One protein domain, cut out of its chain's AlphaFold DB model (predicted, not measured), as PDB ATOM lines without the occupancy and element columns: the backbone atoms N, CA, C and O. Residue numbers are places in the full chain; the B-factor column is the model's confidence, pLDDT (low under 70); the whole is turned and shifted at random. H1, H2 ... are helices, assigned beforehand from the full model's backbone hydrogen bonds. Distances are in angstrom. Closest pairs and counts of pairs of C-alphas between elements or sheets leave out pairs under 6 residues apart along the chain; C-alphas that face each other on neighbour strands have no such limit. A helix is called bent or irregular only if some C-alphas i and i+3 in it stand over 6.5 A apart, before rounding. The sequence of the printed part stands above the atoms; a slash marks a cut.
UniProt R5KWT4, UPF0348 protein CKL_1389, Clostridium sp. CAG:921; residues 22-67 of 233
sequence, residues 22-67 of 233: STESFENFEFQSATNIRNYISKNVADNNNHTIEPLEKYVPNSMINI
ATOM      1  N   SER A  22     167.436 158.879 106.492       51.31
ATOM      2  CA  SER A  22     168.442 158.607 105.476       51.31
ATOM      3  C   SER A  22     169.451 159.757 105.507       51.31
ATOM      4  O   SER A  22     169.138 160.914 105.237       51.31
ATOM      5  N   THR A  23     170.683 159.449 105.905       47.31
ATOM      6  CA  THR A  23     171.852 160.278 105.587       47.31
ATOM      7  C   THR A  23     172.102 160.318 104.077       47.31
ATOM      8  O   THR A  23     172.838 161.172 103.599       47.31
ATOM      9  N   GLU A  24     171.460 159.409 103.340       46.88
ATOM     10  CA  GLU A  24     171.404 159.338 101.887       46.88
ATOM     11  C   GLU A  24     170.280 160.235 101.340       46.88
ATOM     12  O   GLU A  24     169.215 160.371 101.951       46.88
ATOM     13  N   SER A  25     170.582 160.876 100.210       54.94
ATOM     14  CA  SER A  25     169.839 161.908  99.475       54.94
ATOM     15  C   SER A  25     168.338 162.032  99.776       54.94
ATOM     16  O   SER A  25     167.558 161.088  99.661       54.94
ATOM     17  N   PHE A  26     167.912 163.274 100.036       63.56
ATOM     18  CA  PHE A  26     166.522 163.727 100.230       63.56
ATOM     19  C   PHE A  26     165.558 163.362  99.067       63.56
ATOM     20  O   PHE A  26     164.351 163.593  99.136       63.56
ATOM     21  N   GLU A  27     166.071 162.764  97.994       64.00
ATOM     22  CA  GLU A  27     165.374 162.467  96.743       64.00
ATOM     23  C   GLU A  27     164.993 160.986  96.571       64.00
ATOM     24  O   GLU A  27     164.218 160.666  95.673       64.00
ATOM     25  N   ASN A  28     165.457 160.084  97.446       68.31
ATOM     26  CA  ASN A  28     165.320 158.632  97.236       68.31
ATOM     27  C   ASN A  28     163.923 158.057  97.541       68.31
ATOM     28  O   ASN A  28     163.683 156.877  97.294       68.31
ATOM     29  N   PHE A  29     162.998 158.857  98.079       70.69
ATOM     30  CA  PHE A  29     161.657 158.399  98.447       70.69
ATOM     31  C   PHE A  29     160.564 159.194  97.735       70.69
ATOM     32  O   PHE A  29     160.644 160.414  97.608       70.69
ATOM     33  N   GLU A  30     159.493 158.500  97.339       82.12
ATOM     34  CA  GLU A  30     158.275 159.121  96.800       82.12
ATOM     35  C   GLU A  30     157.594 160.027  97.840       82.12
ATOM     36  O   GLU A  30     157.185 161.141  97.522       82.12
ATOM     37  N   PHE A  31     157.557 159.587  99.106       85.75
ATOM     38  CA  PHE A  31     157.070 160.380 100.235       85.75
ATOM     39  C   PHE A  31     158.097 160.422 101.365       85.75
ATOM     40  O   PHE A  31     158.576 159.382 101.831       85.75
ATOM     41  N   GLN A  32     158.379 161.631 101.846       86.44
ATOM     42  CA  GLN A  32     159.318 161.869 102.936       86.44
ATOM     43  C   GLN A  32     158.662 161.774 104.319       86.44
ATOM     44  O   GLN A  32     157.474 162.051 104.505       86.44
ATOM     45  N   SER A  33     159.449 161.378 105.323       86.75
ATOM     46  CA  SER A  33     159.009 161.404 106.722       86.75
ATOM     47  C   SER A  33     159.065 162.829 107.283       86.75
ATOM     48  O   SER A  33     159.914 163.638 106.908       86.75
ATOM     49  N   ALA A  34     158.198 163.134 108.254       89.00
ATOM     50  CA  ALA A  34     158.221 164.433 108.930       89.00
ATOM     51  C   ALA A  34     159.566 164.699 109.633       89.00
ATOM     52  O   ALA A  34     159.998 165.843 109.738       89.00
ATOM     53  N   THR A  35     160.244 163.648 110.109       87.75
ATOM     54  CA  THR A  35     161.582 163.755 110.705       87.75
ATOM     55  C   THR A  35     162.621 164.167 109.671       87.75
ATOM     56  O   THR A  35     163.399 165.075 109.951       87.75
ATOM     57  N   ASN A  36     162.600 163.579 108.470       86.75
ATOM     58  CA  ASN A  36     163.541 163.953 107.418       86.75
ATOM     59  C   ASN A  36     163.311 165.396 106.938       86.75
ATOM     60  O   ASN A  36     164.263 166.159 106.813       86.75
ATOM     61  N   ILE A  37     162.046 165.812 106.788       89.06
ATOM     62  CA  ILE A  37     161.688 167.204 106.458       89.06
ATOM     63  C   ILE A  37     162.224 168.177 107.519       89.06
ATOM     64  O   ILE A  37     162.878 169.157 107.174       89.06
ATOM     65  N   ARG A  38     162.016 167.907 108.816       89.94
ATOM     66  CA  ARG A  38     162.549 168.774 109.886       89.94
ATOM     67  C   ARG A  38     164.076 168.815 109.905       89.94
ATOM     68  O   ARG A  38     164.632 169.880 110.146       89.94
ATOM     69  N   ASN A  39     164.750 167.694 109.644       87.19
ATOM     70  CA  ASN A  39     166.211 167.655 109.555       87.19
ATOM     71  C   ASN A  39     166.723 168.468 108.364       87.19
ATOM     72  O   ASN A  39     167.716 169.180 108.500       87.19
ATOM     73  N   TYR A  40     166.031 168.399 107.225       87.56
ATOM     74  CA  TYR A  40     166.328 169.233 106.067       87.56
ATOM     75  C   TYR A  40     166.178 170.720 106.408       87.56
ATOM     76  O   TYR A  40     167.107 171.487 106.167       87.56
ATOM     77  N   ILE A  41     165.067 171.115 107.042       88.94
ATOM     78  CA  ILE A  41     164.842 172.499 107.495       88.94
ATOM     79  C   ILE A  41     165.937 172.925 108.485       88.94
ATOM     80  O   ILE A  41     166.494 174.004 108.341       88.94
ATOM     81  N   SER A  42     166.298 172.076 109.449       87.75
ATOM     82  CA  SER A  42     167.323 172.391 110.455       87.75
ATOM     83  C   SER A  42     168.713 172.607 109.867       87.75
ATOM     84  O   SER A  42     169.450 173.424 110.398       87.75
ATOM     85  N   LYS A  43     169.094 171.838 108.844       83.56
ATOM     86  CA  LYS A  43     170.440 171.889 108.254       83.56
ATOM     87  C   LYS A  43     170.578 172.940 107.164       83.56
ATOM     88  O   LYS A  43     171.673 173.436 106.953       83.56
ATOM     89  N   ASN A  44     169.494 173.195 106.438       78.56
ATOM     90  CA  ASN A  44     169.530 174.032 105.248       78.56
ATOM     91  C   ASN A  44     168.791 175.349 105.489       78.56
ATOM     92  O   ASN A  44     169.291 176.389 105.133       78.56
ATOM     93  N   VAL A  45     167.624 175.365 106.126       73.12
ATOM     94  CA  VAL A  45     166.787 176.582 106.165       73.12
ATOM     95  C   VAL A  45     167.017 177.434 107.422       73.12
ATOM     96  O   VAL A  45     166.780 178.635 107.397       73.12
ATOM     97  N   ALA A  46     167.451 176.827 108.531       66.50
ATOM     98  CA  ALA A  46     167.551 177.507 109.826       66.50
ATOM     99  C   ALA A  46     168.695 178.537 109.913       66.50
ATOM    100  O   ALA A  46     168.575 179.507 110.661       66.50
ATOM    101  N   ASP A  47     169.759 178.353 109.128       60.44
ATOM    102  CA  ASP A  47     170.838 179.324 108.976       60.44
ATOM    103  C   ASP A  47     170.538 180.177 107.737       60.44
ATOM    104  O   ASP A  47     170.435 179.649 106.632       60.44
ATOM    105  N   ASN A  48     170.391 181.498 107.903       55.12
ATOM    106  CA  ASN A  48     170.014 182.488 106.873       55.12
ATOM    107  C   ASN A  48     171.006 182.618 105.680       55.12
ATOM    108  O   ASN A  48     171.031 183.636 104.989       55.12
ATOM    109  N   ASN A  49     171.828 181.602 105.417       52.31
ATOM    110  CA  ASN A  49     172.887 181.559 104.415       52.31
ATOM    111  C   ASN A  49     172.418 180.945 103.083       52.31
ATOM    112  O   ASN A  49     173.054 180.046 102.543       52.31
ATOM    113  N   ASN A  50     171.348 181.495 102.499       53.34
ATOM    114  CA  ASN A  50     171.037 181.311 101.072       53.34
ATOM    115  C   ASN A  50     170.766 179.855 100.619       53.34
ATOM    116  O   ASN A  50     171.184 179.431  99.542       53.34
ATOM    117  N   HIS A  51     170.050 179.076 101.424       60.28
ATOM    118  CA  HIS A  51     169.732 177.684 101.100       60.28
ATOM    119  C   HIS A  51     168.339 177.511 100.478       60.28
ATOM    120  O   HIS A  51     167.378 178.204 100.819       60.28
ATOM    121  N   THR A  52     168.227 176.558  99.550       73.44
ATOM    122  CA  THR A  52     167.038 176.339  98.722       73.44
ATOM    123  C   THR A  52     165.943 175.577  99.474       73.44
ATOM    124  O   THR A  52     166.169 174.540 100.088       73.44
ATOM    125  N   ILE A  53     164.711 176.091  99.416       83.38
ATOM    126  CA  ILE A  53     163.502 175.413  99.928       83.38
ATOM    127  C   ILE A  53     162.874 174.508  98.856       83.38
ATOM    128  O   ILE A  53     162.052 173.652  99.174       83.38
ATOM    129  N   GLU A  54     163.297 174.663  97.601       84.62
ATOM    130  CA  GLU A  54     162.774 173.979  96.412       84.62
ATOM    131  C   GLU A  54     162.620 172.459  96.593       84.62
ATOM    132  O   GLU A  54     161.558 171.937  96.245       84.62
ATOM    133  N   PRO A  55     163.560 171.720  97.230       86.62
ATOM    134  CA  PRO A  55     163.378 170.279  97.412       86.62
ATOM    135  C   PRO A  55     162.175 169.909  98.289       86.62
ATOM    136  O   PRO A  55     161.635 168.811  98.156       86.62
ATOM    137  N   LEU A  56     161.723 170.804  99.176       88.50
ATOM    138  CA  LEU A  56     160.544 170.580 100.017       88.50
ATOM    139  C   LEU A  56     159.233 170.699  99.238       88.50
ATOM    140  O   LEU A  56     158.260 170.053  99.626       88.50
ATOM    141  N   GLU A  57     159.190 171.473  98.151       90.12
ATOM    142  CA  GLU A  57     157.957 171.765  97.396       90.12
ATOM    143  C   GLU A  57     157.325 170.497  96.799       90.12
ATOM    144  O   GLU A  57     156.108 170.411  96.654       90.12
ATOM    145  N   LYS A  58     158.133 169.456  96.553       89.44
ATOM    146  CA  LYS A  58     157.661 168.130  96.127       89.44
ATOM    147  C   LYS A  58     156.910 167.364  97.227       89.44
ATOM    148  O   LYS A  58     156.085 166.507  96.922       89.44
ATOM    149  N   TYR A  59     157.212 167.627  98.498       90.69
ATOM    150  CA  TYR A  59     156.777 166.789  99.623       90.69
ATOM    151  C   TYR A  59     155.806 167.475 100.580       90.69
ATOM    152  O   TYR A  59     155.213 166.796 101.422       90.69
ATOM    153  N   VAL A  60     155.637 168.797 100.487       92.06
ATOM    154  CA  VAL A  60     154.709 169.551 101.339       92.06
ATOM    155  C   VAL A  60     153.848 170.520 100.524       92.06
ATOM    156  O   VAL A  60     154.285 171.006  99.486       92.06
ATOM    157  N   PRO A  61     152.628 170.853 100.983       94.31
ATOM    158  CA  PRO A  61     151.786 171.833 100.300       94.31
ATOM    159  C   PRO A  61     152.411 173.235 100.248       94.31
ATOM    160  O   PRO A  61     153.078 173.657 101.193       94.31
ATOM    161  N   ASN A  62     152.071 174.021  99.220       93.12
ATOM    162  CA  ASN A  62     152.537 175.409  99.059       93.12
ATOM    163  C   ASN A  62     152.251 176.306 100.276       93.12
ATOM    164  O   ASN A  62     153.044 177.186 100.606       93.12
ATOM    165  N   SER A  63     151.140 176.080 100.983       94.12
ATOM    166  CA  SER A  63     150.840 176.809 102.221       94.12
ATOM    167  C   SER A  63     151.900 176.575 103.300       94.12
ATOM    168  O   SER A  63     152.278 177.513 103.996       94.12
ATOM    169  N   MET A  64     152.426 175.352 103.408       92.88
ATOM    170  CA  MET A  64     153.508 175.018 104.332       92.88
ATOM    171  C   MET A  64     154.833 175.644 103.890       92.88
ATOM    172  O   MET A  64     155.559 176.148 104.739       92.88
ATOM    173  N   ILE A  65     155.118 175.694 102.585       91.19
ATOM    174  CA  ILE A  65     156.294 176.395 102.040       91.19
ATOM    175  C   ILE A  65     156.278 177.874 102.427       91.19
ATOM    176  O   ILE A  65     157.278 178.397 102.915       91.19
ATOM    177  N   ASN A  66     155.129 178.535 102.280       89.81
ATOM    178  CA  ASN A  66     154.972 179.929 102.684       89.81
ATOM    179  C   ASN A  66     155.175 180.114 104.191       89.81
ATOM    180  O   ASN A  66     155.798 181.088 104.599       89.81
ATOM    181  N   ILE A  67     154.692 179.187 105.022       90.31
ATOM    182  CA  ILE A  67     154.936 179.236 106.469       90.31
ATOM    183  C   ILE A  67     156.430 179.074 106.756       90.31
ATOM    184  O   ILE A  67     156.986 179.894 107.475       90.31
TER     185      ILE A  67
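AT A GLANCE: This is residues 22 to 67 of the 233 residues of the protein "UPF0348 protein CKL_1389" of Clostridium sp. CAG:921 (UniProt R5KWT4). One helix, H1, is followed by a chain that folds back at residues 46 to 51 and returns past H1 to the very short H2, from which it goes on to the short H3, away from H1. An unnamed stretch, residues 22 to 33, makes a wide loop near the first end of H1, and no two of the helices clearly touch. The printed part has 46 residues with three named helices, in the order H1, H2, H3, and no named strand; the class is all helix, though 22 of the 46 residues, under half, are in named elements. The whole is compact, with a radius of gyration of the C-alphas of 10.4 A, and rounded, spanning 26 by 24 by 15 A.

HOW THE PARTS SIT: Go first to H1, residues 34 to 45, and then to H2, residues 54 to 57: they are close but not clearly touching, their closest C-alphas being those of Ile 37 and Leu 56, 7.4 A apart. Look next at H3, residues 62 to 67, which is close to H2 but not clearly touching it; the closest C-alphas are those of Glu 57 and Ile 65, 6.8 A apart. H1 and H3 are apart. In H1 and H3 every O i to N i+4 pair is within hydrogen-bond range, while H2 is too short for such a pair and has its one O i to N i+3 pair within range.

IN THESE COORDINATES: Start at C-alpha 22, at (168.442, 158.607, 105.476), and go along to C-alpha 34 at (158.221, 164.433, 108.930), where H1 begins; it measures 15.1 A to C-alpha 45. H1 is neither bent nor irregular, but only just: C-alphas 42 and 45 are 6.0 A apart. H2 measures 5.4 A, and H3 runs 8.7 A to C-alpha 67 at (154.936, 179.236, 106.469).

THE WHOLE: The two C-alphas farthest apart, those of Glu 30 and Asn 48, are 28.0 A apart. The printed part has no cut; the link from H1 to H2 is short and that from H2 to H3 is tight. Look for pLDDT under 70 at residues 22 to 28 and 46 to 51; the mean of the printed part is 78.5.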